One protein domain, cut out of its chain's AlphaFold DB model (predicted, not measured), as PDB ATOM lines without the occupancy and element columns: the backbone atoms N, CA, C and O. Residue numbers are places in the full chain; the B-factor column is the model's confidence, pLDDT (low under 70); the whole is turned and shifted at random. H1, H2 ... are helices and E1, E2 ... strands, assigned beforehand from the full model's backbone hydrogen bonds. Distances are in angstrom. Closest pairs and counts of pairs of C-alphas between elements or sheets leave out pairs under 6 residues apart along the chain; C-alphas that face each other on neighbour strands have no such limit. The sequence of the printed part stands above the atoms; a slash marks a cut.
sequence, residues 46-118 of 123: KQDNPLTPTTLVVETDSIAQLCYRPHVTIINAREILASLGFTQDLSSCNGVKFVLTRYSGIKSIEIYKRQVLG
ATOM      1  N   LYS A  46     212.994 231.415 216.028       87.19
ATOM      2  CA  LYS A  46     214.353 230.926 215.811       87.19
ATOM      3  C   LYS A  46     214.899 230.255 217.067       87.19
ATOM      4  O   LYS A  46     214.403 230.439 218.178       87.19
ATOM      5  N   GLN A  47     215.961 229.484 216.880       86.00
ATOM      6  CA  GLN A  47     216.837 229.065 217.969       86.00
ATOM      7  C   GLN A  47     217.953 230.103 218.092       86.00
ATOM      8  O   GLN A  47     218.542 230.466 217.076       86.00
ATOM      9  N   ASP A  48     218.237 230.573 219.309       76.00
ATOM     10  CA  ASP A  48     219.215 231.651 219.552       76.00
ATOM     11  C   ASP A  48     220.607 231.324 218.978       76.00
ATOM     12  O   ASP A  48     221.311 232.195 218.479       76.00
ATOM     13  N   ASN A  49     220.981 230.040 218.978       71.88
ATOM     14  CA  ASN A  49     222.185 229.553 218.320       71.88
ATOM     15  C   ASN A  49     221.907 228.202 217.629       71.88
ATOM     16  O   ASN A  49     221.543 227.241 218.309       71.88
ATOM     17  N   PRO A  50     222.083 228.091 216.300       66.94
ATOM     18  CA  PRO A  50     221.798 226.860 215.563       66.94
ATOM     19  C   PRO A  50     222.798 225.724 215.842       66.94
ATOM     20  O   PRO A  50     222.457 224.560 215.661       66.94
ATOM     21  N   LEU A  51     224.020 226.035 216.291       70.06
ATOM     22  CA  LEU A  51     225.063 225.045 216.593       70.06
ATOM     23  C   LEU A  51     224.974 224.539 218.037       70.06
ATOM     24  O   LEU A  51     225.240 223.372 218.312       70.06
ATOM     25  N   THR A  52     224.579 225.413 218.962       72.06
ATOM     26  CA  THR A  52     224.393 225.088 220.382       72.06
ATOM     27  C   THR A  52     223.112 225.737 220.896       72.06
ATOM     28  O   THR A  52     223.178 226.775 221.558       72.06
ATOM     29  N   PRO A  53     221.934 225.171 220.591       70.62
ATOM     30  CA  PRO A  53     220.671 225.799 220.944       70.62
ATOM     31  C   PRO A  53     220.525 225.920 222.461       70.62
ATOM     32  O   PRO A  53     220.533 224.929 223.193       70.62
ATOM     33  N   THR A  54     220.407 227.154 222.941       74.75
ATOM     34  CA  THR A  54     220.254 227.502 224.360       74.75
ATOM     35  C   THR A  54     218.801 227.780 224.717       74.75
ATOM     36  O   THR A  54     218.346 227.358 225.778       74.75
ATOM     37  N   THR A  55     218.076 228.457 223.828       84.81
ATOM     38  CA  THR A  55     216.674 228.839 224.003       84.81
ATOM     39  C   THR A  55     216.007 229.143 222.656       84.81
ATOM     40  O   THR A  55     216.668 229.231 221.614       84.81
ATOM     41  N   LEU A  56     214.683 229.290 222.686       89.75
ATOM     42  CA  LEU A  56     213.883 229.779 221.572       89.75
ATOM     43  C   LEU A  56     213.702 231.290 221.664       89.75
ATOM     44  O   LEU A  56     213.503 231.849 222.743       89.75
ATOM     45  N   VAL A  57     213.724 231.934 220.505       91.38
ATOM     46  CA  VAL A  57     213.618 233.382 220.378       91.38
ATOM     47  C   VAL A  57     212.641 233.712 219.261       91.38
ATOM     48  O   VAL A  57     212.662 233.084 218.209       91.38
ATOM     49  N   VAL A  58     211.789 234.706 219.479       91.38
ATOM     50  CA  VAL A  58     210.985 235.330 218.431       91.38
ATOM     51  C   VAL A  58     211.618 236.672 218.094       91.38
ATOM     52  O   VAL A  58     211.724 237.530 218.968       91.38
ATOM     53  N   GLU A  59     212.031 236.853 216.845       90.69
ATOM     54  CA  GLU A  59     212.647 238.090 216.358       90.69
ATOM     55  C   GLU A  59     211.855 238.653 215.183       90.69
ATOM     56  O   GLU A  59     211.479 237.938 214.253       90.69
ATOM     57  N   THR A  60     211.618 239.957 215.221       89.25
ATOM     58  CA  THR A  60     210.930 240.696 214.165       89.25
ATOM     59  C   THR A  60     211.364 242.157 214.197       89.25
ATOM     60  O   THR A  60     211.770 242.663 215.240       89.25
ATOM     61  N   ASP A  61     211.211 242.875 213.089       87.88
ATOM     62  CA  ASP A  61     211.430 244.323 213.071       87.88
ATOM     63  C   ASP A  61     210.323 245.084 213.823       87.88
ATOM     64  O   ASP A  61     210.540 246.191 214.313       87.88
ATOM     65  N   SER A  62     209.113 244.511 213.918       88.50
ATOM     66  CA  SER A  62     207.951 245.176 214.515       88.50
ATOM     67  C   SER A  62     206.904 244.190 215.032       88.50
ATOM     68  O   SER A  62     206.557 243.223 214.360       88.50
ATOM     69  N   ILE A  63     206.277 244.512 216.173       86.50
ATOM     70  CA  ILE A  63     205.140 243.751 216.739       86.50
ATOM     71  C   ILE A  63     204.009 243.556 215.717       86.50
ATOM     72  O   ILE A  63     203.296 242.555 215.767       86.50
ATOM     73  N   ALA A  64     203.847 244.478 214.762       86.75
ATOM     74  CA  ALA A  64     202.826 244.360 213.726       86.75
ATOM     75  C   ALA A  64     202.992 243.104 212.849       86.75
ATOM     76  O   ALA A  64     201.989 242.555 212.398       86.75
ATOM     77  N   GLN A  65     204.221 242.617 212.643       87.31
ATOM     78  CA  GLN A  65     204.480 241.407 211.853       87.31
ATOM     79  C   GLN A  65     204.061 240.124 212.594       87.31
ATOM     80  O   GLN A  65     203.734 239.120 211.965       87.31
ATOM     81  N   LEU A  66     203.987 240.173 213.928       88.06
ATOM     82  CA  LEU A  66     203.539 239.056 214.769       88.06
ATOM     83  C   LEU A  66     202.007 238.937 214.817       88.06
ATOM     84  O   LEU A  66     201.467 238.046 215.461       88.06
ATOM     85  N   CYS A  67     201.274 239.827 214.146       88.62
ATOM     86  CA  CYS A  67     199.819 239.759 214.123       88.62
ATOM     87  C   CYS A  67     199.324 238.566 213.294       88.62
ATOM     88  O   CYS A  67     199.753 238.344 212.167       88.62
ATOM     89  N   TYR A  68     198.324 237.870 213.824       83.75
ATOM     90  CA  TYR A  68     197.627 236.744 213.211       83.75
ATOM     91  C   TYR A  68     196.123 236.999 213.323       83.75
ATOM     92  O   TYR A  68     195.451 236.585 214.272       83.75
ATOM     93  N   ARG A  69     195.595 237.800 212.395       79.12
ATOM     94  CA  ARG A  69     194.224 238.317 212.484       79.12
ATOM     95  C   ARG A  69     193.175 237.219 212.252       79.12
ATOM     96  O   ARG A  69     193.379 236.363 211.397       79.12
ATOM     97  N   PRO A  70     192.020 237.290 212.941       78.81
ATOM     98  CA  PRO A  70     191.614 238.338 213.890       78.81
ATOM     99  C   PRO A  70     192.118 238.134 215.331       78.81
ATOM    100  O   PRO A  70     191.826 238.957 216.190       78.81
ATOM    101  N   HIS A  71     192.847 237.055 215.609       79.75
ATOM    102  CA  HIS A  71     193.065 236.559 216.968       79.75
ATOM    103  C   HIS A  71     194.277 237.177 217.680       79.75
ATOM    104  O   HIS A  71     194.199 237.509 218.862       79.75
ATOM    105  N   VAL A  72     195.383 237.378 216.960       85.50
ATOM    106  CA  VAL A  72     196.554 238.124 217.436       85.50
ATOM    107  C   VAL A  72     196.598 239.474 216.737       85.50
ATOM    108  O   VAL A  72     196.707 239.580 215.515       85.50
ATOM    109  N   THR A  73     196.517 240.516 217.543       87.88
ATOM    110  CA  THR A  73     196.565 241.925 217.173       87.88
ATOM    111  C   THR A  73     197.751 242.584 217.866       87.88
ATOM    112  O   THR A  73     198.332 242.030 218.795       87.88
ATOM    113  N   ILE A  74     198.087 243.807 217.463       86.19
ATOM    114  CA  ILE A  74     199.181 244.574 218.078       86.19
ATOM    115  C   ILE A  74     198.973 244.736 219.593       86.19
ATOM    116  O   ILE A  74     199.942 244.748 220.346       86.19
ATOM    117  N   ILE A  75     197.712 244.831 220.029       86.38
ATOM    118  CA  ILE A  75     197.340 245.090 221.424       86.38
ATOM    119  C   ILE A  75     197.637 243.867 222.302       86.38
ATOM    120  O   ILE A  75     198.239 244.014 223.360       86.38
ATOM    121  N   ASN A  76     197.272 242.663 221.850       88.69
ATOM    122  CA  ASN A  76     197.367 241.434 222.647       88.69
ATOM    123  C   ASN A  76     198.557 240.526 222.275       88.69
ATOM    124  O   ASN A  76     198.798 239.534 222.958       88.69
ATOM    125  N   ALA A  77     199.340 240.844 221.238       87.50
ATOM    126  CA  ALA A  77     200.475 240.018 220.806       87.50
ATOM    127  C   ALA A  77     201.478 239.729 221.934       87.50
ATOM    128  O   ALA A  77     201.954 238.603 222.066       87.50
ATOM    129  N   ARG A  78     201.763 240.729 222.780       90.06
ATOM    130  CA  ARG A  78     202.664 240.571 223.931       90.06
ATOM    131  C   ARG A  78     202.109 239.597 224.969       90.06
ATOM    132  O   ARG A  78     202.853 238.758 225.461       90.06
ATOM    133  N   GLU A  79     200.819 239.685 225.272       89.50
ATOM    134  CA  GLU A  79     200.145 238.820 226.249       89.50
ATOM    135  C   GLU A  79     200.074 237.368 225.760       89.50
ATOM    136  O   GLU A  79     200.301 236.425 226.521       89.50
ATOM    137  N   ILE A  80     199.833 237.176 224.462       89.38
ATOM    138  CA  ILE A  80     199.789 235.849 223.838       89.38
ATOM    139  C   ILE A  80     201.185 235.213 223.823       89.38
ATOM    140  O   ILE A  80     201.337 234.043 224.174       89.38
ATOM    141  N   LEU A  81     202.226 235.981 223.495       90.50
ATOM    142  CA  LEU A  81     203.612 235.512 223.592       90.50
ATOM    143  C   LEU A  81     204.016 235.208 225.042       90.50
ATOM    144  O   LEU A  81     204.655 234.187 225.290       90.50
ATOM    145  N   ALA A  82     203.576 236.015 226.008       89.31
ATOM    146  CA  ALA A  82     203.763 235.728 227.431       89.31
ATOM    147  C   ALA A  82     203.053 234.434 227.861       89.31
ATOM    148  O   ALA A  82     203.610 233.647 228.630       89.31
ATOM    149  N   SER A  83     201.870 234.153 227.306       87.69
ATOM    150  CA  SER A  83     201.142 232.896 227.531       87.69
ATOM    151  C   SER A  83     201.908 231.685 226.985       87.69
ATOM    152  O   SER A  83     201.977 230.650 227.648       87.69
ATOM    153  N   LEU A  84     202.589 231.847 225.845       87.50
ATOM    154  CA  LEU A  84     203.553 230.879 225.303       87.50
ATOM    155  C   LEU A  84     204.866 230.801 226.111       87.50
ATOM    156  O   LEU A  84     205.714 229.952 225.838       87.50
ATOM    157  N   GLY A  85     205.049 231.640 227.132       89.12
ATOM    158  CA  GLY A  85     206.232 231.636 227.991       89.12
ATOM    159  C   GLY A  85     207.409 232.455 227.460       89.12
ATOM    160  O   GLY A  85     208.530 232.289 227.951       89.12
ATOM    161  N   PHE A  86     207.167 233.317 226.470       91.88
ATOM    162  CA  PHE A  86     208.151 234.259 225.956       91.88
ATOM    163  C   PHE A  86     208.078 235.593 226.705       91.88
ATOM    164  O   PHE A  86     207.004 236.146 226.931       91.88
ATOM    165  N   THR A  87     209.232 236.152 227.046       92.00
ATOM    166  CA  THR A  87     209.362 237.484 227.643       92.00
ATOM    167  C   THR A  87     210.050 238.411 226.659       92.00
ATOM    168  O   THR A  87     211.007 238.011 226.001       92.00
ATOM    169  N   GLN A  88     209.564 239.646 226.538       91.31
ATOM    170  CA  GLN A  88     210.203 240.633 225.676       91.31
ATOM    171  C   GLN A  88     211.579 241.004 226.238       91.31
ATOM    172  O   GLN A  88     211.687 241.386 227.403       91.31
ATOM    173  N   ASP A  89     212.608 240.931 225.399       90.06
ATOM    174  CA  ASP A  89     213.921 241.479 225.711       90.06
ATOM    175  C   ASP A  89     213.948 242.956 225.307       90.06
ATOM    176  O   ASP A  89     213.936 243.305 224.124       90.06
ATOM    177  N   LEU A  90     213.935 243.833 226.311       85.94
ATOM    178  CA  LEU A  90     213.966 245.286 226.124       85.94
ATOM    179  C   LEU A  90     215.360 245.803 225.745       85.94
ATOM    180  O   LEU A  90     215.495 246.963 225.369       85.94
ATOM    181  N   SER A  91     216.381 244.950 225.833       80.44
ATOM    182  CA  SER A  91     217.774 245.286 225.532       80.44
ATOM    183  C   SER A  91     218.095 245.159 224.040       80.44
ATOM    184  O   SER A  91     219.194 245.509 223.618       80.44
ATOM    185  N   SER A  92     217.160 244.643 223.234       78.62
ATOM    186  CA  SER A  92     217.354 244.482 221.795       78.62
ATOM    187  C   SER A  92     217.412 245.840 221.099       78.62
ATOM    188  O   SER A  92     216.417 246.555 221.012       78.62
ATOM    189  N   CYS A  93     218.583 246.179 220.562       68.31
ATOM    190  CA  CYS A  93     218.801 247.432 219.838       68.31
ATOM    191  C   CYS A  93     218.158 247.433 218.440       68.31
ATOM    192  O   CYS A  93     217.926 248.499 217.877       68.31
ATOM    193  N   ASN A  94     217.862 246.249 217.890       75.44
ATOM    194  CA  ASN A  94     217.290 246.075 216.557       75.44
ATOM    195  C   ASN A  94     215.952 245.336 216.654       75.44
ATOM    196  O   ASN A  94     215.910 244.134 216.911       75.44
ATOM    197  N   GLY A  95     214.859 246.068 216.441       85.12
ATOM    198  CA  GLY A  95     213.514 245.502 216.379       85.12
ATOM    199  C   GLY A  95     212.994 244.983 217.720       85.12
ATOM    200  O   GLY A  95     213.295 245.511 218.789       85.12
ATOM    201  N   VAL A  96     212.156 243.953 217.652       89.12
ATOM    202  CA  VAL A  96     211.455 243.364 218.790       89.12
ATOM    203  C   VAL A  96     211.885 241.911 218.935       89.12
ATOM    204  O   VAL A  96     211.651 241.084 218.052       89.12
ATOM    205  N   LYS A  97     212.486 241.612 220.085       91.69
ATOM    206  CA  LYS A  97     212.946 240.279 220.460       91.69
ATOM    207  C   LYS A  97     212.152 239.777 221.661       91.69
ATOM    208  O   LYS A  97     211.962 240.502 222.638       91.69
ATOM    209  N   PHE A  98     211.706 238.530 221.602       92.25
ATOM    210  CA  PHE A  98     211.153 237.816 222.745       92.25
ATOM    211  C   PHE A  98     211.930 236.527 222.971       92.25
ATOM    212  O   PHE A  98     212.193 235.791 222.027       92.25
ATOM    213  N   VAL A  99     212.267 236.230 224.220       91.31
ATOM    214  CA  VAL A  99     213.060 235.061 224.608       91.31
ATOM    215  C   VAL A  99     212.198 234.120 225.430       91.31
ATOM    216  O   VAL A  99     211.435 234.564 226.289       91.31
ATOM    217  N   LEU A 100     212.309 232.818 225.185       91.06
ATOM    218  CA  LEU A 100     211.634 231.825 226.002       91.06
ATOM    219  C   LEU A 100     212.313 231.730 227.374       91.06
ATOM    220  O   LEU A 100     213.448 231.269 227.489       91.06
ATOM    221  N   THR A 101     211.607 232.165 228.415       88.00
ATOM    222  CA  THR A 101     212.116 232.218 229.798       88.00
ATOM    223  C   THR A 101     211.381 231.253 230.720       88.00
ATOM    224  O   THR A 101     211.971 230.735 231.665       88.00
ATOM    225  N   ARG A 102     210.100 230.971 230.440       84.69
ATOM    226  CA  ARG A 102     209.233 230.175 231.323       84.69
ATOM    227  C   ARG A 102     209.637 228.703 231.426       84.69
ATOM    228  O   ARG A 102     209.363 228.076 232.443       84.69
ATOM    229  N   TYR A 103     210.263 228.151 230.387       84.50
ATOM    230  CA  TYR A 103     210.600 226.730 230.316       84.50
ATOM    231  C   TYR A 103     212.113 226.532 230.218       84.50
ATOM    232  O   TYR A 103     212.686 226.433 229.130       84.50
ATOM    233  N   SER A 104     212.765 226.471 231.378       74.31
ATOM    234  CA  SER A 104     214.191 226.173 231.474       74.31
ATOM    235  C   SER A 104     214.460 224.745 230.986       74.31
ATOM    236  O   SER A 104     213.930 223.770 231.509       74.31
ATOM    237  N   GLY A 105     215.267 224.615 229.931       76.06
ATOM    238  CA  GLY A 105     215.607 223.325 229.316       76.06
ATOM    239  C   GLY A 105     215.014 223.107 227.925       76.06
ATOM    240  O   GLY A 105     215.469 222.209 227.212       76.06
ATOM    241  N   ILE A 106     214.083 223.959 227.484       83.56
ATOM    242  CA  ILE A 106     213.564 223.889 226.120       83.56
ATOM    243  C   ILE A 106     214.476 224.648 225.167       83.56
ATOM    244  O   ILE A 106     214.529 225.874 225.146       83.56
ATOM    245  N   LYS A 107     215.188 223.867 224.358       81.75
ATOM    246  CA  LYS A 107     216.225 224.351 223.442       81.75
ATOM    247  C   LYS A 107     215.819 224.250 221.973       81.75
ATOM    248  O   LYS A 107     216.395 224.913 221.118       81.75
ATOM    249  N   SER A 108     214.828 223.425 221.647       84.69
ATOM    250  CA  SER A 108     214.385 223.238 220.266       84.69
ATOM    251  C   SER A 108     212.888 223.389 220.103       84.69
ATOM    252  O   SER A 108     212.114 223.164 221.034       84.69
ATOM    253  N   ILE A 109     212.498 223.762 218.883       85.12
ATOM    254  CA  ILE A 109     211.098 223.894 218.480       85.12
ATOM    255  C   ILE A 109     210.395 222.543 218.653       85.12
ATOM    256  O   ILE A 109     209.282 222.495 219.163       85.12
ATOM    257  N   GLU A 110     211.058 221.434 218.318       83.19
ATOM    258  CA  GLU A 110     210.514 220.087 218.519       83.19
ATOM    259  C   GLU A 110     210.302 219.743 219.996       83.19
ATOM    260  O   GLU A 110     209.255 219.204 220.357       83.19
ATOM    261  N   ILE A 111     211.265 220.070 220.866       83.75
ATOM    262  CA  ILE A 111     211.137 219.842 222.311       83.75
ATOM    263  C   ILE A 111     210.003 220.700 222.867       83.75
ATOM    264  O   ILE A 111     209.180 220.189 223.623       83.75
ATOM    265  N   TYR A 112     209.898 221.962 222.443       85.88
ATOM    266  CA  TYR A 112     208.782 222.832 222.813       85.88
ATOM    267  C   TYR A 112     207.445 222.228 222.377       85.88
ATOM    268  O   TYR A 112     206.522 222.089 223.181       85.88
ATOM    269  N   LYS A 113     207.364 221.777 221.121       82.81
ATOM    270  CA  LYS A 113     206.176 221.123 220.574       82.81
ATOM    271  C   LYS A 113     205.801 219.852 221.321       82.81
ATOM    272  O   LYS A 113     204.619 219.596 221.454       82.81
ATOM    273  N   ARG A 114     206.757 219.065 221.818       80.94
ATOM    274  CA  ARG A 114     206.473 217.817 222.552       80.94
ATOM    275  C   ARG A 114     206.183 218.027 224.036       80.94
ATOM    276  O   ARG A 114     205.358 217.317 224.591       80.94
ATOM    277  N   GLN A 115     206.858 218.967 224.690       79.50
ATOM    278  CA  GLN A 115     206.778 219.122 226.147       79.50
ATOM    279  C   GLN A 115     205.781 220.198 226.580       79.50
ATOM    280  O   GLN A 115     205.108 220.025 227.590       79.50
ATOM    281  N   VAL A 116     205.659 221.285 225.815       79.56
ATOM    282  CA  VAL A 116     204.758 222.407 226.138       79.56
ATOM    283  C   VAL A 116     203.465 222.281 225.356       79.56
ATOM    284  O   VAL A 116     202.386 222.286 225.941       79.56
ATOM    285  N   LEU A 117     203.567 222.100 224.039       77.94
ATOM    286  CA  LEU A 117     202.389 221.895 223.194       77.94
ATOM    287  C   LEU A 117     201.965 220.418 223.148       77.94
ATOM    288  O   LEU A 117     200.827 220.119 222.826       77.94
ATOM    289  N   GLY A 118     202.845 219.476 223.497       57.59
ATOM    290  CA  GLY A 118     202.645 218.043 223.240       57.59
ATOM    291  C   GLY A 118     201.863 217.302 224.317       57.59
ATOM    292  O   GLY A 118     201.522 216.140 224.111       57.59
TER     293      GLY A 118
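AT A GLANCE: This is residues 46 to 118 of the 123 residues of an uncharacterized protein of Xenorhabdus sp. KK7.4 (UniProt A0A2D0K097). A small antiparallel three-stranded sheet, ordered E1, E3, E2, has H2 over one face along E2; H1 grazes the sheet and H3 sits off it, near the start of E1. The 73 printed residues, under half in named elements, run E1, H1, H2, E2, E3, H3: class mixed. The whole is compact, radius of gyration of the C-alphas 12.4 A, spans 31 by 30 by 16 A.

HOW THE PARTS SIT: E1, residues 56 to 60, neighbours E3, residues 96 to 100: N 58 and O 98 are 2.8 A apart. H1, residues 63 to 66, only grazes the sheet. H2, residues 77 to 83, is over E2, residues 86 to 89, at a height over the sheet of 8.5 A; the closest C-alphas, of Leu 81 and Thr 87, are 7.3 A apart. E1, H1, H2 and E2 make a split strand-helix-strand unit, E3 between its same-way strands, its crossover right-handed. E2 and E3 form a hairpin, N 87 and O 99 2.8 A apart. H3, residues 109 to 115, is only just not on the sheet, with 4 pairs of C-alphas within 10 A. In H2 and H3 every O i to N i+4 pair is within hydrogen-bond range; H1 is too short for one.

IN THESE COORDINATES: E1, 13.5 A long, begins at C-alpha 56 (213.883, 229.779, 221.572); H3, 10.0 A, ends at C-alpha 115 (206.778, 219.122, 226.147).

THE WHOLE: The printed part has no cut and no long link; residues 50, 93 and 118 are under pLDDT 70.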